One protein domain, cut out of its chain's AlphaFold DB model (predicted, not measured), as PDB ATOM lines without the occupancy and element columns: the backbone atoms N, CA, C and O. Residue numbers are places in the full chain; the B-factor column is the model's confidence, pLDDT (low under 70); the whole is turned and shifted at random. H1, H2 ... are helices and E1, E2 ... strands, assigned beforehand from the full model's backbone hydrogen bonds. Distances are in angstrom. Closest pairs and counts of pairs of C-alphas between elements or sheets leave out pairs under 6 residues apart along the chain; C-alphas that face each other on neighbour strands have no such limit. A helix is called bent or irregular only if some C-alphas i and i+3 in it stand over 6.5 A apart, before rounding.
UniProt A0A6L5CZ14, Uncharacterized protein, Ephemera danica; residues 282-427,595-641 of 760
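Overview. This is residues 282 to 427 and 595 to 641 of the 760 residues of an uncharacterized protein of Ephemera danica (UniProt A0A6L5CZ14). Four helices, H2, H3, H4 and H5, form an irregular chain, each packing on the next, with a two-stranded hairpin, E1 and E2, beside H3 at one end of the body. Two strands that pair with no named strand, E3 and E4, lie near H4 with the short helices H6 and H7 beyond, E3 pairing briefly by its residues 383 to 384 with residues 595 to 596, while a long tail from residue 611 takes H9 far from the rest. Under half of the 193 printed residues are in named elements, in the order H1 E1 E2 H2 H3 E3 H4 E4 H5 H6 H7 H8 H9, nine helices and four strands of mixed class; E1 and E2 make an antiparallel sheet. The whole is compact, with a radius of gyration of the C-alphas of 18.2 A and spans of 51 by 50 by 34 A.

Arrangement. H1, residues 289 to 292, touches no helix. E1, residues 301 to 306, and E2, residues 309 to 314, form an antiparallel hairpin, with N 302 and O 313 at 2.8 A and N 311 and O 304 at 2.9 A, within hydrogen-bond range. H2, residues 331 to 342, touches H3, residues 358 to 369, the closest C-alphas being Leu 337 and Ile 363, 6.1 A; H3 uses residues 359 to 363 alone, and they run the same way at a shallow tilt of 34 degrees, only just short of steep. The closest C-alphas of E1 and H3 are Leu 304 and Thr 366, 6.3 A. With residues 361 to 365 alone, H3 touches H4, residues 387 to 397, at a steep tilt of 54 degrees, Leu 361 and Met 397 being closest by C-alphas, 6.5 A. E3, residues 380 to 384, pairs with no named strand, but its residues 383 to 384 pair parallel with residues 595 to 596. E4, residues 404 to 407, also pairs with no named strand. H5, residues 415 to 419, touches H4, with C-alphas 391 and 416 closest, 7.3 A. H6, residues 421 to 424, is close to H5 but not clearly touching, at 7.5 A between C-alphas 418 and 424. H7, residues 597 to 602, and H8, residues 604 to 610, are close but not clearly touching, about perpendicular at 86 degrees, with C-alphas 600 and 607 closest, 7.3 A. H9, residues 627 to 631, is apart from H7 and H8. In H2, H3, H4, H7, H8 and H9 every O i to N i+4 pair is within hydrogen-bond range; in H5 0 of 1 is, with 1 of 2 O i to N i+3 pairs, and H1 and H6 are too short for an O i to N i+4 pair.

Along the chain. H1 begins at C-alpha 289, (15.923, 49.730, 53.359). E1 is 15.6 A long, E2 16.8 A, H2 16.2 A, H3 16.3 A, E3 13.2 A and H4 15.2 A. H5 is only just irregular: C-alphas 415 and 418 are 6.6 A apart. H9 ends at C-alpha 631, (35.938, 31.998, 26.910).

Size, cuts and confidence. The two C-alphas farthest apart, those of Asn 309 and Glu 628, are 56.0 A apart. Residues 428 to 594 are not printed, and C-alphas 427 and 595 are 23.1 A apart across the cut. The links E2 to H2, H2 to H3 and H8 to H9 are long. Mean pLDDT of the printed part is 81.0; 26 residues are under 70, among them 608 to 624.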
ATOM      1  N   ASP A 282      31.320  44.556  48.627       83.06
ATOM      2  CA  ASP A 282      31.208  44.697  50.082       83.06
ATOM      3  C   ASP A 282      30.801  43.365  50.767       83.06
ATOM      4  O   ASP A 282      29.772  42.765  50.416       83.06
ATOM      5  N   PRO A 283      31.584  42.858  51.745       79.44
ATOM      6  CA  PRO A 283      31.199  41.717  52.569       79.44
ATOM      7  C   PRO A 283      30.189  42.050  53.683       79.44
ATOM      8  O   PRO A 283      29.727  41.110  54.334       79.44
ATOM      9  N   SER A 284      29.848  43.319  53.944       82.50
ATOM     10  CA  SER A 284      28.814  43.698  54.922       82.50
ATOM     11  C   SER A 284      27.427  43.194  54.496       82.50
ATOM     12  O   SER A 284      27.154  43.088  53.306       82.50
ATOM     13  N   ASP A 285      26.557  42.838  55.446       82.12
ATOM     14  CA  ASP A 285      25.150  42.523  55.161       82.12
ATOM     15  C   ASP A 285      24.276  43.510  55.944       82.12
ATOM     16  O   ASP A 285      24.178  43.414  57.168       82.12
ATOM     17  N   SER A 286      23.667  44.468  55.245       85.94
ATOM     18  CA  SER A 286      22.763  45.455  55.853       85.94
ATOM     19  C   SER A 286      21.300  44.990  55.794       85.94
ATOM     20  O   SER A 286      20.941  44.229  54.888       85.94
ATOM     21  N   PRO A 287      20.421  45.425  56.720       88.19
ATOM     22  CA  PRO A 287      18.996  45.121  56.629       88.19
ATOM     23  C   PRO A 287      18.305  45.849  55.464       88.19
ATOM     24  O   PRO A 287      18.753  46.929  55.072       88.19
ATOM     25  N   PRO A 288      17.191  45.309  54.926       86.25
ATOM     26  CA  PRO A 288      16.415  45.952  53.870       86.25
ATOM     27  C   PRO A 288      16.058  47.407  54.192       86.25
ATOM     28  O   PRO A 288      15.624  47.717  55.303       86.25
ATOM     29  N   SER A 289      16.166  48.290  53.197       83.88
ATOM     30  CA  SER A 289      15.923  49.730  53.359       83.88
ATOM     31  C   SER A 289      14.527  50.059  53.897       83.88
ATOM     32  O   SER A 289      14.380  50.974  54.702       83.88
ATOM     33  N   TYR A 290      13.501  49.283  53.535       82.88
ATOM     34  CA  TYR A 290      12.154  49.465  54.081       82.88
ATOM     35  C   TYR A 290      12.065  49.166  55.590       82.88
ATOM     36  O   TYR A 290      11.201  49.730  56.252       82.88
ATOM     37  N   LEU A 291      12.951  48.332  56.156       85.56
ATOM     38  CA  LEU A 291      13.041  48.120  57.606       85.56
ATOM     39  C   LEU A 291      13.830  49.240  58.288       85.56
ATOM     40  O   LEU A 291      13.393  49.740  59.319       85.56
ATOM     41  N   THR A 292      14.963  49.666  57.721       84.44
ATOM     42  CA  THR A 292      15.804  50.715  58.331       84.44
ATOM     43  C   THR A 292      15.176  52.107  58.253       84.44
ATOM     44  O   THR A 292      15.404  52.924  59.140       84.44
ATOM     45  N   MET A 293      14.339  52.369  57.242       82.06
ATOM     46  CA  MET A 293      13.559  53.606  57.101       82.06
ATOM     47  C   MET A 293      12.203  53.575  57.835       82.06
ATOM     48  O   MET A 293      11.481  54.574  57.816       82.06
ATOM     49  N   ALA A 294      11.825  52.458  58.468       82.00
ATOM     50  CA  ALA A 294      10.573  52.368  59.214       82.00
ATOM     51  C   ALA A 294      10.636  53.178  60.529       82.00
ATOM     52  O   ALA A 294      11.661  53.152  61.218       82.00
ATOM     53  N   PRO A 295       9.543  53.850  60.944       76.44
ATOM     54  CA  PRO A 295       9.448  54.433  62.280       76.44
ATOM     55  C   PRO A 295       9.653  53.352  63.348       76.44
ATOM     56  O   PRO A 295       8.941  52.351  63.356       76.44
ATOM     57  N   HIS A 296      10.622  53.558  64.246       80.69
ATOM     58  CA  HIS A 296      11.056  52.559  65.233       80.69
ATOM     59  C   HIS A 296      11.479  51.218  64.594       80.69
ATOM     60  O   HIS A 296      10.999  50.158  64.993       80.69
ATOM     61  N   CYS A 297      12.388  51.270  63.615       76.62
ATOM     62  CA  CYS A 297      12.955  50.130  62.879       76.62
ATOM     63  C   CYS A 297      13.265  48.877  63.733       76.62
ATOM     64  O   CYS A 297      12.835  47.779  63.375       76.62
ATOM     65  N   ASP A 298      13.904  49.030  64.898       76.62
ATOM     66  CA  ASP A 298      14.226  47.928  65.830       76.62
ATOM     67  C   ASP A 298      12.992  47.196  66.400       76.62
ATOM     68  O   ASP A 298      13.091  46.093  66.940       76.62
ATOM     69  N   GLN A 299      11.810  47.813  66.314       82.44
ATOM     70  CA  GLN A 299      10.552  47.310  66.865       82.44
ATOM     71  C   GLN A 299       9.595  46.756  65.799       82.44
ATOM     72  O   GLN A 299       8.506  46.305  66.162       82.44
ATOM     73  N   VAL A 300       9.975  46.754  64.512       86.31
ATOM     74  CA  VAL A 300       9.130  46.238  63.421       86.31
ATOM     75  C   VAL A 300       8.783  44.767  63.669       86.31
ATOM     76  O   VAL A 300       9.653  43.888  63.698       86.31
ATOM     77  N   ARG A 301       7.486  44.495  63.847       90.25
ATOM     78  CA  ARG A 301       6.960  43.151  64.105       90.25
ATOM     79  C   ARG A 301       6.434  42.507  62.837       90.25
ATOM     80  O   ARG A 301       5.649  43.115  62.115       90.25
ATOM     81  N   TYR A 302       6.817  41.259  62.612       91.88
ATOM     82  CA  TYR A 302       6.240  40.398  61.588       91.88
ATOM     83  C   TYR A 302       5.382  39.316  62.246       91.88
ATOM     84  O   TYR A 302       5.766  38.729  63.254       91.88
ATOM     85  N   THR A 303       4.237  39.025  61.640       89.88
ATOM     86  CA  THR A 303       3.398  37.865  61.940       89.88
ATOM     87  C   THR A 303       3.784  36.701  61.030       89.88
ATOM     88  O   THR A 303       3.801  36.847  59.807       89.88
ATOM     89  N   LEU A 304       4.046  35.531  61.609       87.56
ATOM     90  CA  LEU A 304       4.188  34.261  60.898       87.56
ATOM     91  C   LEU A 304       2.962  33.378  61.144       87.56
ATOM     92  O   LEU A 304       2.579  33.155  62.292       87.56
ATOM     93  N   LEU A 305       2.390  32.807  60.079       81.38
ATOM     94  CA  LEU A 305       1.405  31.730  60.216       81.38
ATOM     95  C   LEU A 305       2.088  30.387  60.502       81.38
ATOM     96  O   LEU A 305       2.889  29.898  59.692       81.38
ATOM     97  N   ILE A 306       1.702  29.774  61.624       83.19
ATOM     98  CA  ILE A 306       2.136  28.456  62.096       83.19
ATOM     99  C   ILE A 306       0.901  27.596  62.381       83.19
ATOM    100  O   ILE A 306       0.159  27.848  63.323       83.19
ATOM    101  N   ASN A 307       0.669  26.562  61.565       77.12
ATOM    102  CA  ASN A 307      -0.482  25.649  61.685       77.12
ATOM    103  C   ASN A 307      -1.869  26.343  61.714       77.12
ATOM    104  O   ASN A 307      -2.826  25.764  62.217       77.12
ATOM    105  N   GLY A 308      -1.977  27.567  61.179       74.94
ATOM    106  CA  GLY A 308      -3.189  28.401  61.215       74.94
ATOM    107  C   GLY A 308      -3.185  29.490  62.297       74.94
ATOM    108  O   GLY A 308      -3.960  30.434  62.193       74.94
ATOM    109  N   ASN A 309      -2.281  29.417  63.278       82.56
ATOM    110  CA  ASN A 309      -2.125  30.433  64.318       82.56
ATOM    111  C   ASN A 309      -1.137  31.523  63.883       82.56
ATOM    112  O   ASN A 309      -0.088  31.222  63.309       82.56
ATOM    113  N   SER A 310      -1.445  32.777  64.212       86.06
ATOM    114  CA  SER A 310      -0.540  33.920  64.058       86.06
ATOM    115  C   SER A 310       0.451  33.993  65.220       86.06
ATOM    116  O   SER A 310       0.041  33.987  66.378       86.06
ATOM    117  N   VAL A 311       1.746  34.105  64.917       89.25
ATOM    118  CA  VAL A 311       2.818  34.331  65.899       89.25
ATOM    119  C   VAL A 311       3.570  35.608  65.533       89.25
ATOM    120  O   VAL A 311       4.117  35.695  64.437       89.25
ATOM    121  N   GLU A 312       3.601  36.589  66.435       90.38
ATOM    122  CA  GLU A 312       4.423  37.794  66.269       90.38
ATOM    123  C   GLU A 312       5.887  37.544  66.656       90.38
ATOM    124  O   GLU A 312       6.178  36.875  67.645       90.38
ATOM    125  N   MET A 313       6.801  38.163  65.911       91.00
ATOM    126  CA  MET A 313       8.234  38.258  66.204       91.00
ATOM    127  C   MET A 313       8.745  39.652  65.813       91.00
ATOM    128  O   MET A 313       8.205  40.267  64.891       91.00
ATOM    129  N   ARG A 314       9.807  40.154  66.449       91.69
ATOM    130  CA  ARG A 314      10.542  41.331  65.951       91.69
ATOM    131  C   ARG A 314      11.463  40.864  64.832       91.69
ATOM    132  O   ARG A 314      12.313  40.005  65.056       91.69
ATOM    133  N   VAL A 315      11.298  41.402  63.626       91.38
ATOM    134  CA  VAL A 315      11.904  40.793  62.429       91.38
ATOM    135  C   VAL A 315      13.437  40.746  62.500       91.38
ATOM    136  O   VAL A 315      14.016  39.711  62.184       91.38
ATOM    137  N   LEU A 316      14.084  41.797  63.019       90.69
ATOM    138  CA  LEU A 316      15.546  41.877  63.166       90.69
ATOM    139  C   LEU A 316      16.102  41.152  64.411       90.69
ATOM    140  O   LEU A 316      17.309  40.936  64.505       90.69
ATOM    141  N   GLU A 317      15.260  40.750  65.370       91.38
ATOM    142  CA  GLU A 317      15.707  40.169  66.643       91.38
ATOM    143  C   GLU A 317      15.517  38.645  66.645       91.38
ATOM    144  O   GLU A 317      14.489  38.130  67.093       91.38
ATOM    145  N   ARG A 318      16.533  37.904  66.173       90.75
ATOM    146  CA  ARG A 318      16.515  36.429  66.025       90.75
ATOM    147  C   ARG A 318      16.097  35.655  67.285       90.75
ATOM    148  O   ARG A 318      15.598  34.543  67.161       90.75
ATOM    149  N   ALA A 319      16.272  36.225  68.480       91.44
ATOM    150  CA  ALA A 319      15.831  35.629  69.744       91.44
ATOM    151  C   ALA A 319      14.296  35.573  69.902       91.44
ATOM    152  O   ALA A 319      13.792  34.738  70.646       91.44
ATOM    153  N   THR A 320      13.554  36.429  69.191       92.81
ATOM    154  CA  THR A 320      12.078  36.463  69.206       92.81
ATOM    155  C   THR A 320      11.433  35.554  68.156       92.81
ATOM    156  O   THR A 320      10.212  35.431  68.116       92.81
ATOM    157  N   TRP A 321      12.231  34.926  67.287       93.69
ATOM    158  CA  TRP A 321      11.717  34.086  66.211       93.69
ATOM    159  C   TRP A 321      11.270  32.701  66.724       93.69
ATOM    160  O   TRP A 321      11.950  32.095  67.557       93.69
ATOM    161  N   PRO A 322      10.161  32.148  66.199       92.31
ATOM    162  CA  PRO A 322       9.697  30.808  66.547       92.31
ATOM    163  C   PRO A 322      10.639  29.727  65.992       92.31
ATOM    164  O   PRO A 322      11.203  29.871  64.909       92.31
ATOM    165  N   SER A 323      10.805  28.615  66.717       92.06
ATOM    166  CA  SER A 323      11.818  27.599  66.390       92.06
ATOM    167  C   SER A 323      11.612  26.953  65.012       92.06
ATOM    168  O   SER A 323      10.478  26.757  64.565       92.06
ATOM    169  N   ALA A 324      12.706  26.525  64.370       90.06
ATOM    170  CA  ALA A 324      12.675  25.844  63.071       90.06
ATOM    171  C   ALA A 324      11.695  24.651  63.043       90.06
ATOM    172  O   ALA A 324      10.905  24.517  62.110       90.06
ATOM    173  N   GLN A 325      11.663  23.852  64.118       88.94
ATOM    174  CA  GLN A 325      10.715  22.745  64.294       88.94
ATOM    175  C   GLN A 325       9.252  23.215  64.289       88.94
ATOM    176  O   GLN A 325       8.422  22.607  63.614       88.94
ATOM    177  N   SER A 326       8.928  24.310  64.990       88.25
ATOM    178  CA  SER A 326       7.561  24.853  65.025       88.25
ATOM    179  C   SER A 326       7.096  25.335  63.644       88.25
ATOM    180  O   SER A 326       5.967  25.055  63.242       88.25
ATOM    181  N   LEU A 327       8.001  25.947  62.870       87.62
ATOM    182  CA  LEU A 327       7.778  26.358  61.480       87.62
ATOM    183  C   LEU A 327       7.783  25.191  60.475       87.62
ATOM    184  O   LEU A 327       7.498  25.412  59.298       87.62
ATOM    185  N   ARG A 328       8.092  23.963  60.920       87.94
ATOM    186  CA  ARG A 328       8.311  22.769  60.080       87.94
ATOM    187  C   ARG A 328       9.400  22.987  59.016       87.94
ATOM    188  O   ARG A 328       9.261  22.550  57.876       87.94
ATOM    189  N   LEU A 329      10.475  23.678  59.399       89.44
ATOM    190  CA  LEU A 329      11.651  23.957  58.573       89.44
ATOM    191  C   LEU A 329      12.881  23.206  59.093       89.44
ATOM    192  O   LEU A 329      13.093  23.073  60.296       89.44
ATOM    193  N   HIS A 330      13.736  22.783  58.167       87.19
ATOM    194  CA  HIS A 330      15.078  22.278  58.468       87.19
ATOM    195  C   HIS A 330      16.020  23.470  58.708       87.19
ATOM    196  O   HIS A 330      15.783  24.538  58.146       87.19
ATOM    197  N   ASN A 331      17.102  23.315  59.482       89.38
ATOM    198  CA  ASN A 331      17.962  24.444  59.892       89.38
ATOM    199  C   ASN A 331      18.396  25.342  58.715       89.38
ATOM    200  O   ASN A 331      18.152  26.542  58.748       89.38
ATOM    201  N   ALA A 332      18.892  24.766  57.613       88.44
ATOM    202  CA  ALA A 332      19.276  25.537  56.425       88.44
ATOM    203  C   ALA A 332      18.101  26.292  55.758       88.44
ATOM    204  O   ALA A 332      18.298  27.357  55.178       88.44
ATOM    205  N   GLN A 333      16.872  25.768  55.841       91.25
ATOM    206  CA  GLN A 333      15.663  26.454  55.364       91.25
ATOM    207  C   GLN A 333      15.238  27.566  56.335       91.25
ATOM    208  O   GLN A 333      14.800  28.623  55.893       91.25
ATOM    209  N   TYR A 334      15.399  27.356  57.643       93.00
ATOM    210  CA  TYR A 334      15.165  28.375  58.665       93.00
ATOM    211  C   TYR A 334      16.148  29.546  58.530       93.00
ATOM    212  O   TYR A 334      15.720  30.695  58.479       93.00
ATOM    213  N   ASP A 335      17.445  29.270  58.359       91.50
ATOM    214  CA  ASP A 335      18.461  30.291  58.084       91.50
ATOM    215  C   ASP A 335      18.199  31.031  56.761       91.50
ATOM    216  O   ASP A 335      18.425  32.236  56.675       91.50
ATOM    217  N   ALA A 336      17.656  30.344  55.748       91.06
ATOM    218  CA  ALA A 336      17.254  30.967  54.487       91.06
ATOM    219  C   ALA A 336      16.030  31.888  54.636       91.06
ATOM    220  O   ALA A 336      15.998  32.940  53.999       91.06
ATOM    221  N   LEU A 337      15.043  31.529  55.471       92.44
ATOM    222  CA  LEU A 337      13.919  32.414  55.811       92.44
ATOM    223  C   LEU A 337      14.400  33.620  56.623       92.44
ATOM    224  O   LEU A 337      13.997  34.741  56.335       92.44
ATOM    225  N   TYR A 338      15.270  33.382  57.609       92.56
ATOM    226  CA  TYR A 338      15.841  34.423  58.456       92.56
ATOM    227  C   TYR A 338      16.596  35.459  57.622       92.56
ATOM    228  O   TYR A 338      16.228  36.632  57.634       92.56
ATOM    229  N   ALA A 339      17.590  35.034  56.836       90.81
ATOM    230  CA  ALA A 339      18.364  35.932  55.982       90.81
ATOM    231  C   ALA A 339      17.468  36.702  54.993       90.81
ATOM    232  O   ALA A 339      17.544  37.923  54.919       90.81
ATOM    233  N   ALA A 340      16.534  36.029  54.311       90.75
ATOM    234  CA  ALA A 340      15.651  36.664  53.326       90.75
ATOM    235  C   ALA A 340      14.657  37.702  53.879       90.75
ATOM    236  O   ALA A 340      14.030  38.408  53.091       90.75
ATOM    237  N   LEU A 341      14.482  37.775  55.200       90.62
ATOM    238  CA  LEU A 341      13.644  38.776  55.863       90.62
ATOM    239  C   LEU A 341      14.469  39.774  56.699       90.62
ATOM    240  O   LEU A 341      13.884  40.676  57.290       90.62
ATOM    241  N   THR A 342      15.803  39.633  56.750       90.12
ATOM    242  CA  THR A 342      16.692  40.456  57.595       90.12
ATOM    243  C   THR A 342      17.915  41.037  56.884       90.12
ATOM    244  O   THR A 342      18.509  41.957  57.437       90.12
ATOM    245  N   THR A 343      18.274  40.588  55.675       87.38
ATOM    246  CA  THR A 343      19.323  41.202  54.836       87.38
ATOM    247  C   THR A 343      18.723  41.766  53.546       87.38
ATOM    248  O   THR A 343      17.785  41.198  52.991       87.38
ATOM    249  N   GLU A 344      19.237  42.900  53.058       85.00
ATOM    250  CA  GLU A 344      18.718  43.560  51.845       85.00
ATOM    251  C   GLU A 344      18.904  42.716  50.575       85.00
ATOM    252  O   GLU A 344      18.117  42.808  49.634       85.00
ATOM    253  N   LEU A 345      19.935  41.869  50.573       83.88
ATOM    254  CA  LEU A 345      20.307  40.996  49.475       83.88
ATOM    255  C   LEU A 345      20.687  39.625  50.044       83.88
ATOM    256  O   LEU A 345      21.518  39.519  50.947       83.88
ATOM    257  N   VAL A 346      20.068  38.563  49.524       84.81
ATOM    258  CA  VAL A 346      20.301  37.180  49.956       84.81
ATOM    259  C   VAL A 346      20.486  36.267  48.749       84.81
ATOM    260  O   VAL A 346      19.767  36.363  47.755       84.81
ATOM    261  N   ILE A 347      21.433  35.336  48.850       83.50
ATOM    262  CA  ILE A 347      21.629  34.264  47.872       83.50
ATOM    263  C   ILE A 347      21.257  32.945  48.552       83.50
ATOM    264  O   ILE A 347      21.885  32.558  49.537       83.50
ATOM    265  N   ILE A 348      20.222  32.267  48.039       84.75
ATOM    266  CA  ILE A 348      19.752  30.964  48.543       84.75
ATOM    267  C   ILE A 348      19.960  29.897  47.462       84.75
ATOM    268  O   ILE A 348      19.159  29.776  46.531       84.75
ATOM    269  N   GLN A 349      21.002  29.083  47.592       83.81
ATOM    270  CA  GLN A 349      21.291  27.989  46.661       83.81
ATOM    271  C   GLN A 349      20.897  26.613  47.220       83.81
ATOM    272  O   GLN A 349      20.378  26.475  48.326       83.81
ATOM    273  N   GLY A 350      21.130  25.568  46.429       81.75
ATOM    274  CA  GLY A 350      20.969  24.175  46.846       81.75
ATOM    275  C   GLY A 350      20.718  23.233  45.660       81.75
ATOM    276  O   GLY A 350      20.292  23.707  44.599       81.75
ATOM    277  N   PRO A 351      20.924  21.915  45.804       80.31
ATOM    278  CA  PRO A 351      20.646  20.923  44.755       80.31
ATOM    279  C   PRO A 351      19.152  20.759  44.379       80.31
ATOM    280  O   PRO A 351      18.266  21.434  44.926       80.31
ATOM    281  N   PRO A 352      18.805  19.903  43.398       78.38
ATOM    282  CA  PRO A 352      17.420  19.520  43.125       78.38
ATOM    283  C   PRO A 352      16.737  18.910  44.359       78.38
ATOM    284  O   PRO A 352      17.352  18.193  45.136       78.38
ATOM    285  N   GLY A 353      15.442  19.185  44.544       81.00
ATOM    286  CA  GLY A 353      14.650  18.607  45.640       81.00
ATOM    287  C   GLY A 353      14.771  19.288  47.012       81.00
ATOM    288  O   GLY A 353      13.925  19.023  47.860       81.00
ATOM    289  N   THR A 354      15.717  20.209  47.228       86.12
ATOM    290  CA  THR A 354      16.001  20.803  48.558       86.12
ATOM    291  C   THR A 354      15.052  21.921  49.021       86.12
ATOM    292  O   THR A 354      15.441  22.859  49.707       86.12
ATOM    293  N   GLY A 355      13.782  21.891  48.607       85.50
ATOM    294  CA  GLY A 355      12.774  22.859  49.073       85.50
ATOM    295  C   GLY A 355      12.896  24.295  48.529       85.50
ATOM    296  O   GLY A 355      12.060  25.131  48.862       85.50
ATOM    297  N   LYS A 356      13.851  24.605  47.635       87.12
ATOM    298  CA  LYS A 356      14.119  25.973  47.114       87.12
ATOM    299  C   LYS A 356      12.919  26.774  46.557       87.12
ATOM    300  O   LYS A 356      13.020  27.998  46.431       87.12
ATOM    301  N   THR A 357      11.832  26.114  46.152       86.69
ATOM    302  CA  THR A 357      10.573  26.766  45.724       86.69
ATOM    303  C   THR A 357       9.630  26.979  46.907       86.69
ATOM    304  O   THR A 357       9.062  28.055  47.040       86.69
ATOM    305  N   PHE A 358       9.518  25.988  47.796       90.06
ATOM    306  CA  PHE A 358       8.739  26.055  49.033       90.06
ATOM    307  C   PHE A 358       9.233  27.181  49.952       90.06
ATOM    308  O   PHE A 358       8.424  27.995  50.388       90.06
ATOM    309  N   ILE A 359      10.550  27.320  50.147       91.25
ATOM    310  CA  ILE A 359      11.096  28.418  50.956       91.25
ATOM    311  C   ILE A 359      10.823  29.793  50.332       91.25
ATOM    312  O   ILE A 359      10.450  30.721  51.036       91.25
ATOM    313  N   GLY A 360      10.916  29.911  49.000       91.69
ATOM    314  CA  GLY A 360      10.581  31.148  48.288       91.69
ATOM    315  C   GLY A 360       9.109  31.529  48.449       91.69
ATOM    316  O   GLY A 360       8.800  32.697  48.651       91.69
ATOM    317  N   LEU A 361       8.210  30.539  48.433       92.00
ATOM    318  CA  LEU A 361       6.796  30.753  48.737       92.00
ATOM    319  C   LEU A 361       6.578  31.160  50.200       92.00
ATOM    320  O   LEU A 361       5.767  32.044  50.428       92.00
ATOM    321  N   LYS A 362       7.311  30.598  51.174       91.25
ATOM    322  CA  LYS A 362       7.183  30.983  52.596       91.25
ATOM    323  C   LYS A 362       7.721  32.391  52.886       91.25
ATOM    324  O   LYS A 362       7.108  33.132  53.653       91.25
ATOM    325  N   ILE A 363       8.815  32.788  52.230       92.19
ATOM    326  CA  ILE A 363       9.329  34.168  52.241       92.19
ATOM    327  C   ILE A 363       8.265  35.116  51.672       92.19
ATOM    328  O   ILE A 363       7.891  36.091  52.321       92.19
ATOM    329  N   ALA A 364       7.724  34.808  50.490       91.75
ATOM    330  CA  ALA A 364       6.748  35.668  49.830       91.75
ATOM    331  C   ALA A 364       5.387  35.711  50.559       91.75
ATOM    332  O   ALA A 364       4.787  36.777  50.635       91.75
ATOM    333  N   GLU A 365       4.935  34.602  51.155       91.50
ATOM    334  CA  GLU A 365       3.776  34.543  52.060       91.50
ATOM    335  C   GLU A 365       3.952  35.523  53.224       91.50
ATOM    336  O   GLU A 365       3.105  36.390  53.441       91.50
ATOM    337  N   THR A 366       5.100  35.447  53.906       91.25
ATOM    338  CA  THR A 366       5.429  36.322  55.039       91.25
ATOM    339  C   THR A 366       5.467  37.794  54.619       91.25
ATOM    340  O   THR A 366       4.897  38.642  55.302       91.25
ATOM    341  N   LEU A 367       6.087  38.116  53.479       90.56
ATOM    342  CA  LEU A 367       6.187  39.491  52.974       90.56
ATOM    343  C   LEU A 367       4.846  40.070  52.486       90.56
ATOM    344  O   LEU A 367       4.654  41.284  52.565       90.56
ATOM    345  N   VAL A 368       3.925  39.240  51.983       89.81
ATOM    346  CA  VAL A 368       2.561  39.670  51.622       89.81
ATOM    347  C   VAL A 368       1.719  39.896  52.878       89.81
ATOM    348  O   VAL A 368       1.078  40.937  52.999       89.81
ATOM    349  N   GLN A 369       1.756  38.970  53.839       89.31
ATOM    350  CA  GLN A 369       1.010  39.087  55.099       89.31
ATOM    351  C   GLN A 369       1.451  40.308  55.917       89.31
ATOM    352  O   GLN A 369       0.616  40.999  56.495       89.31
ATOM    353  N   ASN A 370       2.745  40.631  55.892       89.12
ATOM    354  CA  ASN A 370       3.326  41.761  56.616       89.12
ATOM    355  C   ASN A 370       3.515  43.020  55.753       89.12
ATOM    356  O   ASN A 370       4.321  43.877  56.112       89.12
ATOM    357  N   LYS A 371       2.780  43.169  54.635       83.44
ATOM    358  CA  LYS A 371       2.939  44.292  53.684       83.44
ATOM    359  C   LYS A 371       3.040  45.654  54.383       83.44
ATOM    360  O   LYS A 371       3.965  46.404  54.108       83.44
ATOM    361  N   PHE A 372       2.152  45.930  55.338       80.50
ATOM    362  CA  PHE A 372       2.082  47.220  56.035       80.50
ATOM    363  C   PHE A 372       2.980  47.348  57.279       80.50
ATOM    364  O   PHE A 372       3.088  48.449  57.814       80.50
ATOM    365  N   ALA A 373       3.643  46.278  57.735       76.25
ATOM    366  CA  ALA A 373       4.388  46.259  59.005       76.25
ATOM    367  C   ALA A 373       5.567  47.254  59.061       76.25
ATOM    368  O   ALA A 373       5.983  47.664  60.139       76.25
ATOM    369  N   ALA A 374       6.078  47.648  57.893       68.94
ATOM    370  CA  ALA A 374       7.161  48.614  57.717       68.94
ATOM    371  C   ALA A 374       6.744  49.780  56.793       68.94
ATOM    372  O   ALA A 374       7.536  50.270  55.995       68.94
ATOM    373  N   SER A 375       5.460  50.168  56.815       70.44
ATOM    374  CA  SER A 375       4.865  51.192  55.930       70.44
ATOM    375  C   SER A 375       5.004  50.927  54.417       70.44
ATOM    376  O   SER A 375       4.742  51.814  53.603       70.44
ATOM    377  N   ARG A 376       5.388  49.710  54.010       74.12
ATOM    378  CA  ARG A 376       5.637  49.363  52.607       74.12
ATOM    379  C   ARG A 376       4.326  49.273  51.820       74.12
ATOM    380  O   ARG A 376       3.419  48.510  52.143       74.12
ATOM    381  N   THR A 377       4.237  50.049  50.744       72.88
ATOM    382  CA  THR A 377       3.048  50.138  49.876       72.88
ATOM    383  C   THR A 377       3.249  49.496  48.502       72.88
ATOM    384  O   THR A 377       2.271  49.195  47.818       72.88
ATOM    385  N   THR A 378       4.499  49.250  48.108       77.69
ATOM    386  CA  THR A 378       4.901  48.666  46.822       77.69
ATOM    387  C   THR A 378       4.523  47.177  46.701       77.69
ATOM    388  O   THR A 378       4.394  46.473  47.709       77.69
ATOM    389  N   PRO A 379       4.311  46.664  45.474       85.31
ATOM    390  CA  PRO A 379       4.087  45.241  45.234       85.31
ATOM    391  C   PRO A 379       5.408  44.462  45.148       85.31
ATOM    392  O   PRO A 379       6.429  44.983  44.701       85.31
ATOM    393  N   ILE A 380       5.372  43.175  45.497       86.94
ATOM    394  CA  ILE A 380       6.519  42.268  45.356       86.94
ATOM    395  C   ILE A 380       6.717  41.926  43.876       86.94
ATOM    396  O   ILE A 380       5.797  41.431  43.218       86.94
ATOM    397  N   LEU A 381       7.925  42.135  43.352       87.56
ATOM    398  CA  LEU A 381       8.286  41.750  41.989       87.56
ATOM    399  C   LEU A 381       8.895  40.343  41.955       87.56
ATOM    400  O   LEU A 381       9.965  40.100  42.502       87.56
ATOM    401  N   VAL A 382       8.238  39.424  41.248       88.75
ATOM    402  CA  VAL A 382       8.722  38.064  40.983       88.75
ATOM    403  C   VAL A 382       9.212  37.981  39.537       88.75
ATOM    404  O   VAL A 382       8.416  38.028  38.595       88.75
ATOM    405  N   ILE A 383      10.524  37.819  39.362       85.31
ATOM    406  CA  ILE A 383      11.164  37.594  38.060       85.31
ATOM    407  C   ILE A 383      11.529  36.111  37.921       85.31
ATOM    408  O   ILE A 383      11.951  35.473  38.882       85.31
ATOM    409  N   ALA A 384      11.392  35.551  36.717       83.06
ATOM    410  CA  ALA A 384      11.967  34.250  36.376       83.06
ATOM    411  C   ALA A 384      12.485  34.209  34.929       83.06
ATOM    412  O   ALA A 384      11.992  34.916  34.049       83.06
ATOM    413  N   LEU A 385      13.446  33.326  34.647       76.19
ATOM    414  CA  LEU A 385      13.971  33.133  33.288       76.19
ATOM    415  C   LEU A 385      12.947  32.489  32.331       76.19
ATOM    416  O   LEU A 385      12.959  32.770  31.136       76.19
ATOM    417  N   SER A 386      12.047  31.632  32.831       80.44
ATOM    418  CA  SER A 386      11.069  30.910  32.003       80.44
ATOM    419  C   SER A 386       9.628  31.102  32.474       80.44
ATOM    420  O   SER A 386       9.356  31.180  33.673       80.44
ATOM    421  N   ASN A 387       8.685  31.097  31.520       84.50
ATOM    422  CA  ASN A 387       7.250  31.096  31.828       84.50
ATOM    423  C   ASN A 387       6.871  29.912  32.734       84.50
ATOM    424  O   ASN A 387       6.062  30.083  33.627       84.50
ATOM    425  N   HIS A 388       7.463  28.724  32.568       83.44
ATOM    426  CA  HIS A 388       7.094  27.564  33.389       83.44
ATOM    427  C   HIS A 388       7.458  27.739  34.873       83.44
ATOM    428  O   HIS A 388       6.637  27.445  35.741       83.44
ATOM    429  N   ALA A 389       8.656  28.260  35.163       85.44
ATOM    430  CA  ALA A 389       9.080  28.540  36.535       85.44
ATOM    431  C   ALA A 389       8.237  29.659  37.174       85.44
ATOM    432  O   ALA A 389       7.833  29.536  38.330       85.44
ATOM    433  N   LEU A 390       7.919  30.705  36.400       90.12
ATOM    434  CA  LEU A 390       7.007  31.767  36.826       90.12
ATOM    435  C   LEU A 390       5.612  31.212  37.146       90.12
ATOM    436  O   LEU A 390       5.083  31.465  38.225       90.12
ATOM    437  N   ASP A 391       5.034  30.429  36.232       91.38
ATOM    438  CA  ASP A 391       3.684  29.880  36.361       91.38
ATOM    439  C   ASP A 391       3.556  29.001  37.613       91.38
ATOM    440  O   ASP A 391       2.592  29.133  38.366       91.38
ATOM    441  N   GLN A 392       4.546  28.139  37.873       88.69
ATOM    442  CA  GLN A 392       4.583  27.314  39.083       88.69
ATOM    443  C   GLN A 392       4.680  28.150  40.364       88.69
ATOM    444  O   GLN A 392       4.022  27.820  41.352       88.69
ATOM    445  N   PHE A 393       5.475  29.225  40.366       91.62
ATOM    446  CA  PHE A 393       5.620  30.077  41.545       91.62
ATOM    447  C   PHE A 393       4.339  30.870  41.827       91.62
ATOM    448  O   PHE A 393       3.820  30.809  42.937       91.62
ATOM    449  N   LEU A 394       3.758  31.530  40.818       93.25
ATOM    450  CA  LEU A 394       2.524  32.306  40.989       93.25
ATOM    451  C   LEU A 394       1.331  31.430  41.399       93.25
ATOM    452  O   LEU A 394       0.558  31.831  42.263       93.25
ATOM    453  N   VAL A 395       1.206  30.207  40.868       93.50
ATOM    454  CA  VAL A 395       0.188  29.237  41.333       93.50
ATOM    455  C   VAL A 395       0.433  28.794  42.781       93.50
ATOM    456  O   VAL A 395      -0.517  28.513  43.506       93.50
ATOM    457  N   GLY A 396       1.688  28.776  43.237       92.81
ATOM    458  CA  GLY A 396       2.013  28.616  44.653       92.81
ATOM    459  C   GLY A 396       1.541  29.792  45.517       92.81
ATOM    460  O   GLY A 396       1.060  29.562  46.623       92.81
ATOM    461  N   MET A 397       1.632  31.023  45.004       94.00
ATOM    462  CA  MET A 397       1.222  32.250  45.704       94.00
ATOM    463  C   MET A 397      -0.296  32.470  45.749       94.00
ATOM    464  O   MET A 397      -0.796  33.030  46.721       94.00
ATOM    465  N   LEU A 398      -1.047  31.953  44.767       94.31
ATOM    466  CA  LEU A 398      -2.522  31.966  44.767       94.31
ATOM    467  C   LEU A 398      -3.157  31.244  45.974       94.31
ATOM    468  O   LEU A 398      -4.364  31.329  46.174       94.31
ATOM    469  N   LYS A 399      -2.359  30.545  46.790       92.38
ATOM    470  CA  LYS A 399      -2.783  29.962  48.071       92.38
ATOM    471  C   LYS A 399      -2.943  30.993  49.195       92.38
ATOM    472  O   LYS A 399      -3.577  30.668  50.192       92.38
ATOM    473  N   PHE A 400      -2.353  32.185  49.062       91.38
ATOM    474  CA  PHE A 400      -2.329  33.211  50.115       91.38
ATOM    475  C   PHE A 400      -2.553  34.659  49.631       91.38
ATOM    476  O   PHE A 400      -2.728  35.541  50.467       91.38
ATOM    477  N   THR A 401      -2.591  34.937  48.322       91.38
ATOM    478  CA  THR A 401      -3.131  36.205  47.781       91.38
ATOM    479  C   THR A 401      -3.705  36.026  46.375       91.38
ATOM    480  O   THR A 401      -3.126  35.340  45.535       91.38
ATOM    481  N   ASP A 402      -4.846  36.664  46.111       92.50
ATOM    482  CA  ASP A 402      -5.482  36.775  44.793       92.50
ATOM    483  C   ASP A 402      -5.067  38.060  44.044       92.50
ATOM    484  O   ASP A 402      -5.303  38.199  42.840       92.50
ATOM    485  N   LYS A 403      -4.386  38.996  44.718       92.06
ATOM    486  CA  LYS A 403      -3.923  40.275  44.153       92.06
ATOM    487  C   LYS A 403      -2.612  40.108  43.385       92.06
ATOM    488  O   LYS A 403      -1.643  40.838  43.596       92.06
ATOM    489  N   ILE A 404      -2.592  39.134  42.480       92.19
ATOM    490  CA  ILE A 404      -1.463  38.807  41.609       92.19
ATOM    491  C   ILE A 404      -1.731  39.341  40.203       92.19
ATOM    492  O   ILE A 404      -2.813  39.150  39.647       92.19
ATOM    493  N   ILE A 405      -0.721  39.956  39.588       91.62
ATOM    494  CA  ILE A 405      -0.734  40.286  38.162       91.62
ATOM    495  C   ILE A 405       0.416  39.576  37.467       91.62
ATOM    496  O   ILE A 405       1.585  39.745  37.806       91.62
ATOM    497  N   ARG A 406       0.072  38.802  36.443       90.69
ATOM    498  CA  ARG A 406       1.011  38.105  35.575       90.69
ATOM    499  C   ARG A 406       1.213  38.886  34.281       90.69
ATOM    500  O   ARG A 406       0.254  39.270  33.610       90.69
ATOM    501  N   ILE A 407       2.469  39.081  33.898       87.00
ATOM    502  CA  ILE A 407       2.865  39.819  32.699       87.00
ATOM    503  C   ILE A 407       3.595  38.885  31.727       87.00
ATOM    504  O   ILE A 407       4.628  38.301  32.047       87.00
ATOM    505  N   GLY A 408       3.059  38.786  30.508       77.75
ATOM    506  CA  GLY A 408       3.615  38.001  29.400       77.75
ATOM    507  C   GLY A 408       2.635  36.934  28.911       77.75
ATOM    508  O   GLY A 408       2.326  35.994  29.636       77.75
ATOM    509  N   GLY A 409       2.165  37.060  27.665       65.75
ATOM    510  CA  GLY A 409       1.061  36.265  27.098       65.75
ATOM    511  C   GLY A 409       1.375  34.807  26.734       65.75
ATOM    512  O   GLY A 409       0.695  34.248  25.885       65.75
ATOM    513  N   GLN A 410       2.403  34.198  27.329       67.94
ATOM    514  CA  GLN A 410       2.838  32.816  27.060       67.94
ATOM    515  C   GLN A 410       2.548  31.857  28.233       67.94
ATOM    516  O   GLN A 410       3.238  30.849  28.399       67.94
ATOM    517  N   SER A 411       1.529  32.156  29.049       77.06
ATOM    518  CA  SER A 411       1.006  31.188  30.025       77.06
ATOM    519  C   SER A 411       0.534  29.925  29.310       77.06
ATOM    520  O   SER A 411      -0.111  30.003  28.265       77.06
ATOM    521  N   ARG A 412       0.788  28.766  29.917       74.94
ATOM    522  CA  ARG A 412       0.085  27.513  29.578       74.94
ATOM    523  C   ARG A 412      -0.794  27.016  30.723       74.94
ATOM    524  O   ARG A 412      -1.462  25.999  30.577       74.94
ATOM    525  N   ASN A 413      -0.808  27.726  31.851       81.81
ATOM    526  CA  ASN A 413      -1.668  27.407  32.977       81.81
ATOM    527  C   ASN A 413      -3.017  28.153  32.849       81.81
ATOM    528  O   ASN A 413      -3.010  29.390  32.794       81.81
ATOM    529  N   PRO A 414      -4.167  27.446  32.818       84.00
ATOM    530  CA  PRO A 414      -5.479  28.074  32.668       84.00
ATOM    531  C   PRO A 414      -5.885  28.901  33.895       84.00
ATOM    532  O   PRO A 414      -6.561  29.911  33.726       84.00
ATOM    533  N   VAL A 415      -5.428  28.562  35.106       87.44
ATOM    534  CA  VAL A 415      -5.719  29.340  36.326       87.44
ATOM    535  C   VAL A 415      -5.121  30.743  36.219       87.44
ATOM    536  O   VAL A 415      -5.789  31.732  36.505       87.44
ATOM    537  N   LEU A 416      -3.891  30.854  35.704       88.12
ATOM    538  CA  LEU A 416      -3.219  32.142  35.495       88.12
ATOM    539  C   LEU A 416      -3.789  32.963  34.327       88.12
ATOM    540  O   LEU A 416      -3.382  34.113  34.156       88.12
ATOM    541  N   SER A 417      -4.733  32.427  33.538       84.19
ATOM    542  CA  SER A 417      -5.366  33.176  32.442       84.19
ATOM    543  C   SER A 417      -6.050  34.452  32.952       84.19
ATOM    544  O   SER A 417      -5.796  35.533  32.414       84.19
ATOM    545  N   ALA A 418      -6.800  34.340  34.052       85.81
ATOM    546  CA  ALA A 418      -7.545  35.420  34.699       85.81
ATOM    547  C   ALA A 418      -6.661  36.482  35.380       85.81
ATOM    548  O   ALA A 418      -7.131  37.582  35.662       85.81
ATOM    549  N   TYR A 419      -5.383  36.177  35.624       89.19
ATOM    550  CA  TYR A 419      -4.426  37.075  36.279       89.19
ATOM    551  C   TYR A 419      -3.502  37.786  35.275       89.19
ATOM    552  O   TYR A 419      -2.627  38.550  35.678       89.19
ATOM    553  N   ASN A 420      -3.681  37.578  33.963       87.44
ATOM    554  CA  ASN A 420      -2.940  38.331  32.948       87.44
ATOM    555  C   ASN A 420      -3.315  39.817  32.970       87.44
ATOM    556  O   ASN A 420      -4.489  40.168  32.842       87.44
ATOM    557  N   LEU A 421      -2.302  40.689  32.986       83.50
ATOM    558  CA  LEU A 421      -2.462  42.145  32.881       83.50
ATOM    559  C   LEU A 421      -3.380  42.563  31.717       83.50
ATOM    560  O   LEU A 421      -4.261  43.397  31.893       83.50
ATOM    561  N   THR A 422      -3.244  41.927  30.549       74.12
ATOM    562  CA  THR A 422      -4.068  42.209  29.360       74.12
ATOM    563  C   THR A 422      -5.562  41.943  29.556       74.12
ATOM    564  O   THR A 422      -6.365  42.629  28.931       74.12
ATOM    565  N   GLY A 423      -5.938  40.985  30.411       69.75
ATOM    566  CA  GLY A 423      -7.333  40.701  30.773       69.75
ATOM    567  C   GLY A 423      -7.841  41.514  31.970       69.75
ATOM    568  O   GLY A 423      -9.045  41.686  32.121       69.75
ATOM    569  N   LYS A 424      -6.934  42.046  32.799       74.00
ATOM    570  CA  LYS A 424      -7.239  42.873  33.983       74.00
ATOM    571  C   LYS A 424      -7.320  44.382  33.688       74.00
ATOM    572  O   LYS A 424      -7.618  45.157  34.594       74.00
ATOM    573  N   ARG A 425      -7.086  44.820  32.441       72.88
ATOM    574  CA  ARG A 425      -7.243  46.224  32.012       72.88
ATOM    575  C   ARG A 425      -8.685  46.701  32.200       72.88
ATOM    576  O   ARG A 425      -9.576  46.303  31.455       72.88
ATOM    577  N   SER A 426      -8.891  47.589  33.173       61.16
ATOM    578  CA  SER A 426     -10.198  48.182  33.477       61.16
ATOM    579  C   SER A 426     -10.823  48.865  32.245       61.16
ATOM    580  O   SER A 426     -10.127  49.639  31.574       61.16
ATOM    581  N   PRO A 427     -12.128  48.655  31.965       56.38
ATOM    582  CA  PRO A 427     -12.869  49.471  31.003       56.38
ATOM    583  C   PRO A 427     -13.107  50.892  31.540       56.38
ATOM    584  O   PRO A 427     -13.155  51.852  30.772       56.38
ATOM    585  N   MET A 595       6.616  38.212  36.291       89.06
ATOM    586  CA  MET A 595       7.046  38.366  34.896       89.06
ATOM    587  C   MET A 595       8.296  37.565  34.525       89.06
ATOM    588  O   MET A 595       9.103  37.190  35.372       89.06
ATOM    589  N   THR A 596       8.479  37.319  33.225       84.12
ATOM    590  CA  THR A 596       9.759  36.815  32.710       84.12
ATOM    591  C   THR A 596      10.766  37.950  32.520       84.12
ATOM    592  O   THR A 596      10.374  39.100  32.315       84.12
ATOM    593  N   THR A 597      12.065  37.639  32.519       76.00
ATOM    594  CA  THR A 597      13.147  38.619  32.273       76.00
ATOM    595  C   THR A 597      12.912  39.456  31.006       76.00
ATOM    596  O   THR A 597      12.978  40.684  31.050       76.00
ATOM    597  N   THR A 598      12.524  38.825  29.892       70.94
ATOM    598  CA  THR A 598      12.172  39.513  28.634       70.94
ATOM    599  C   THR A 598      10.952  40.432  28.769       70.94
ATOM    600  O   THR A 598      10.910  41.502  28.160       70.94
ATOM    601  N   ALA A 599       9.948  40.044  29.561       75.56
ATOM    602  CA  ALA A 599       8.762  40.865  29.788       75.56
ATOM    603  C   ALA A 599       9.076  42.096  30.657       75.56
ATOM    604  O   ALA A 599       8.590  43.186  30.349       75.56
ATOM    605  N   GLY A 600       9.937  41.944  31.669       72.88
ATOM    606  CA  GLY A 600      10.455  43.057  32.469       72.88
ATOM    607  C   GLY A 600      11.302  44.026  31.649       72.88
ATOM    608  O   GLY A 600      11.085  45.233  31.716       72.88
ATOM    609  N   ALA A 601      12.175  43.510  30.778       68.56
ATOM    610  CA  ALA A 601      12.936  44.333  29.840       68.56
ATOM    611  C   ALA A 601      12.013  45.159  28.915       68.56
ATOM    612  O   ALA A 601      12.252  46.344  28.697       68.56
ATOM    613  N   ARG A 602      10.899  44.589  28.439       70.06
ATOM    614  CA  ARG A 602       9.922  45.330  27.620       70.06
ATOM    615  C   ARG A 602       9.156  46.416  28.397       70.06
ATOM    616  O   ARG A 602       8.764  47.413  27.798       70.06
ATOM    617  N   LEU A 603       8.912  46.229  29.698       73.25
ATOM    618  CA  LEU A 603       8.073  47.108  30.532       73.25
ATOM    619  C   LEU A 603       8.864  47.891  31.598       73.25
ATOM    620  O   LEU A 603       8.347  48.201  32.669       73.25
ATOM    621  N   GLN A 604      10.103  48.268  31.282       68.75
ATOM    622  CA  GLN A 604      10.988  49.055  32.155       68.75
ATOM    623  C   GLN A 604      10.362  50.354  32.686       68.75
ATOM    624  O   GLN A 604      10.649  50.751  33.809       68.75
ATOM    625  N   GLU A 605       9.510  51.028  31.909       68.44
ATOM    626  CA  GLU A 605       8.836  52.259  32.352       68.44
ATOM    627  C   GLU A 605       7.762  51.977  33.410       68.44
ATOM    628  O   GLU A 605       7.733  52.659  34.429       68.44
ATOM    629  N   LEU A 606       6.964  50.917  33.235       72.56
ATOM    630  CA  LEU A 606       6.013  50.448  34.247       72.56
ATOM    631  C   LEU A 606       6.744  50.004  35.525       72.56
ATOM    632  O   LEU A 606       6.343  50.384  36.619       72.56
ATOM    633  N   LEU A 607       7.850  49.262  35.396       70.44
ATOM    634  CA  LEU A 607       8.686  48.873  36.538       70.44
ATOM    635  C   LEU A 607       9.257  50.088  37.283       70.44
ATOM    636  O   LEU A 607       9.187  50.132  38.505       70.44
ATOM    637  N   ARG A 608       9.758  51.105  36.567       68.06
ATOM    638  CA  ARG A 608      10.251  52.355  37.176       68.06
ATOM    639  C   ARG A 608       9.150  53.120  37.922       68.06
ATOM    640  O   ARG A 608       9.442  53.707  38.955       68.06
ATOM    641  N   MET A 609       7.903  53.090  37.444       63.94
ATOM    642  CA  MET A 609       6.761  53.703  38.144       63.94
ATOM    643  C   MET A 609       6.346  52.942  39.414       63.94
ATOM    644  O   MET A 609       5.776  53.541  40.318       63.94
ATOM    645  N   LEU A 610       6.615  51.634  39.491       57.44
ATOM    646  CA  LEU A 610       6.233  50.778  40.625       57.44
ATOM    647  C   LEU A 610       7.268  50.746  41.761       57.44
ATOM    648  O   LEU A 610       6.957  50.215  42.823       57.44
ATOM    649  N   ASN A 611       8.480  51.261  41.520       57.34
ATOM    650  CA  ASN A 611       9.645  51.213  42.416       57.34
ATOM    651  C   ASN A 611       9.798  49.883  43.203       57.34
ATOM    652  O   ASN A 611       9.814  49.894  44.436       57.34
ATOM    653  N   PRO A 612       9.847  48.727  42.516       48.19
ATOM    654  CA  PRO A 612       9.843  47.423  43.164       48.19
ATOM    655  C   PRO A 612      11.177  47.115  43.847       48.19
ATOM    656  O   PRO A 612      12.247  47.311  43.271       48.19
ATOM    657  N   GLU A 613      11.100  46.522  45.032       37.69
ATOM    658  CA  GLU A 613      12.226  45.844  45.675       37.69
ATOM    659  C   GLU A 613      12.583  44.591  44.855       37.69
ATOM    660  O   GLU A 613      11.720  43.755  44.572       37.69
ATOM    661  N   ILE A 614      13.846  44.476  44.428       41.44
ATOM    662  CA  ILE A 614      14.305  43.411  43.525       41.44
ATOM    663  C   ILE A 614      15.068  42.347  44.311       41.44
ATOM    664  O   ILE A 614      16.095  42.644  44.913       41.44
ATOM    665  N   GLY A 615      14.627  41.093  44.202       32.72
ATOM    666  CA  GLY A 615      15.394  39.920  44.614       32.72
ATOM    667  C   GLY A 615      15.245  38.777  43.608       32.72
ATOM    668  O   GLY A 615      14.130  38.393  43.261       32.72
ATOM    669  N   ASP A 616      16.366  38.222  43.148       38.72
ATOM    670  CA  ASP A 616      16.432  36.960  42.403       38.72
ATOM    671  C   ASP A 616      17.686  36.188  42.834       38.72
ATOM    672  O   ASP A 616      18.756  36.756  43.045       38.72
ATOM    673  N   HIS A 617      17.537  34.874  42.960       38.62
ATOM    674  CA  HIS A 617      18.562  33.943  43.418       38.62
ATOM    675  C   HIS A 617      18.543  32.613  42.649       38.62
ATOM    676  O   HIS A 617      19.038  31.604  43.155       38.62
ATOM    677  N   LYS A 618      17.928  32.558  41.454       30.14
ATOM    678  CA  LYS A 618      17.863  31.335  40.628       30.14
ATOM    679  C   LYS A 618      17.992  31.606  39.131       30.14
ATOM    680  O   LYS A 618      17.056  31.380  38.359       30.14
ATOM    681  N   GLN A 619      19.193  31.974  38.708       44.75
ATOM    682  CA  GLN A 619      19.543  32.024  37.292       44.75
ATOM    683  C   GLN A 619      20.307  30.756  36.888       44.75
ATOM    684  O   GLN A 619      21.173  30.274  37.613       44.75
ATOM    685  N   LEU A 620      19.964  30.202  35.724       38.97
ATOM    686  CA  LEU A 620      20.925  29.416  34.948       38.97
ATOM    687  C   LEU A 620      21.960  30.398  34.379       38.97
ATOM    688  O   LEU A 620      21.635  31.578  34.222       38.97
ATOM    689  N   ARG A 621      23.169  29.935  34.031       47.62
ATOM    690  CA  ARG A 621      24.126  30.792  33.309       47.62
ATOM    691  C   ARG A 621      23.447  31.411  32.074       47.62
ATOM    692  O   ARG A 621      22.685  30.705  31.400       47.62
ATOM    693  N   PRO A 622      23.679  32.704  31.777       55.44
ATOM    694  CA  PRO A 622      23.176  33.310  30.554       55.44
ATOM    695  C   PRO A 622      23.707  32.516  29.358       55.44
ATOM    696  O   PRO A 622      24.904  32.249  29.269       55.44
ATOM    697  N   LYS A 623      22.816  32.120  28.442       59.94
ATOM    698  CA  LYS A 623      23.254  31.499  27.193       59.94
ATOM    699  C   LYS A 623      23.837  32.591  26.300       59.94
ATOM    700  O   LYS A 623      23.082  33.304  25.645       59.94
ATOM    701  N   VAL A 624      25.161  32.674  26.283       68.62
ATOM    702  CA  VAL A 624      25.926  33.461  25.316       68.62
ATOM    703  C   VAL A 624      25.735  32.858  23.912       68.62
ATOM    704  O   VAL A 624      25.532  31.648  23.765       68.62
ATOM    705  N   SER A 625      25.730  33.700  22.883       72.31
ATOM    706  CA  SER A 625      25.591  33.308  21.475       72.31
ATOM    707  C   SER A 625      26.945  33.107  20.780       72.31
ATOM    708  O   SER A 625      27.037  32.252  19.900       72.31
ATOM    709  N   SER A 626      27.989  33.838  21.190       75.69
ATOM    710  CA  SER A 626      29.393  33.636  20.779       75.69
ATOM    711  C   SER A 626      30.189  32.855  21.837       75.69
ATOM    712  O   SER A 626      30.292  33.264  22.992       75.69
ATOM    713  N   TYR A 627      30.797  31.735  21.436       78.44
ATOM    714  CA  TYR A 627      31.645  30.914  22.314       78.44
ATOM    715  C   TYR A 627      32.914  31.666  22.754       78.44
ATOM    716  O   TYR A 627      33.367  31.552  23.889       78.44
ATOM    717  N   GLU A 628      33.439  32.508  21.871       80.19
ATOM    718  CA  GLU A 628      34.601  33.362  22.101       80.19
ATOM    719  C   GLU A 628      34.329  34.395  23.209       80.19
ATOM    720  O   GLU A 628      35.190  34.649  24.044       80.19
ATOM    721  N   LEU A 629      33.113  34.959  23.284       83.75
ATOM    722  CA  LEU A 629      32.733  35.856  24.384       83.75
ATOM    723  C   LEU A 629      32.605  35.118  25.728       83.75
ATOM    724  O   LEU A 629      32.915  35.691  26.774       83.75
ATOM    725  N   GLU A 630      32.186  33.850  25.724       82.44
ATOM    726  CA  GLU A 630      32.201  33.012  26.930       82.44
ATOM    727  C   GLU A 630      33.637  32.767  27.427       82.44
ATOM    728  O   GLU A 630      33.900  32.994  28.610       82.44
ATOM    729  N   ILE A 631      34.561  32.372  26.542       82.94
ATOM    730  CA  ILE A 631      35.938  31.998  26.910       82.94
ATOM    731  C   ILE A 631      36.853  33.210  27.135       82.94
ATOM    732  O   ILE A 631      37.403  33.364  28.224       82.94
ATOM    733  N   ASP A 632      37.018  34.082  26.137       85.12
ATOM    734  CA  ASP A 632      38.042  35.139  26.158       85.12
ATOM    735  C   ASP A 632      37.612  36.357  26.995       85.12
ATOM    736  O   ASP A 632      38.446  37.112  27.500       85.12
ATOM    737  N   TYR A 633      36.298  36.543  27.171       87.56
ATOM    738  CA  TYR A 633      35.708  37.713  27.828       87.56
ATOM    739  C   TYR A 633      34.921  37.386  29.107       87.56
ATOM    740  O   TYR A 633      34.327  38.291  29.693       87.56
ATOM    741  N   ASN A 634      34.929  36.132  29.583       86.38
ATOM    742  CA  ASN A 634      34.186  35.657  30.767       86.38
ATOM    743  C   ASN A 634      32.676  35.995  30.748       86.38
ATOM    744  O   ASN A 634      32.056  36.180  31.804       86.38
ATOM    745  N   PHE A 635      32.060  36.145  29.573       86.19
ATOM    746  CA  PHE A 635      30.726  36.747  29.471       86.19
ATOM    747  C   PHE A 635      29.588  35.818  29.942       86.19
ATOM    748  O   PHE A 635      28.513  36.295  30.303       86.19
ATOM    749  N   SER A 636      29.824  34.503  30.049       80.19
ATOM    750  CA  SER A 636      28.858  33.569  30.651       80.19
ATOM    751  C   SER A 636      28.852  33.580  32.189       80.19
ATOM    752  O   SER A 636      27.946  33.005  32.805       80.19
ATOM    753  N   VAL A 637      29.816  34.256  32.831       79.31
ATOM    754  CA  VAL A 637      29.871  34.399  34.293       79.31
ATOM    755  C   VAL A 637      28.812  35.399  34.746       79.31
ATOM    756  O   VAL A 637      28.996  36.617  34.708       79.31
ATOM    757  N   SER A 638      27.680  34.856  35.192       75.75
ATOM    758  CA  SER A 638      26.565  35.639  35.728       75.75
ATOM    759  C   SER A 638      26.968  36.476  36.949       75.75
ATOM    760  O   SER A 638      27.840  36.093  37.731       75.75
ATOM    761  N   LEU A 639      26.259  37.586  37.173       74.88
ATOM    762  CA  LEU A 639      26.422  38.430  38.364       74.88
ATOM    763  C   LEU A 639      26.244  37.630  39.672       74.88
ATOM    764  O   LEU A 639      26.982  37.831  40.632       74.88
ATOM    765  N   PHE A 640      25.324  36.662  39.670       71.44
ATOM    766  CA  PHE A 640      25.101  35.694  40.750       71.44
ATOM    767  C   PHE A 640      26.337  34.817  41.017       71.44
ATOM    768  O   PHE A 640      26.764  34.667  42.161       71.44
ATOM    769  N   GLU A 641      26.946  34.266  39.965       74.19
ATOM    770  CA  GLU A 641      28.149  33.433  40.076       74.19
ATOM    771  C   GLU A 641      29.348  34.250  40.576       74.19
ATOM    772  O   GLU A 641      30.040  33.825  41.501       74.19
TER     773      GLU A 641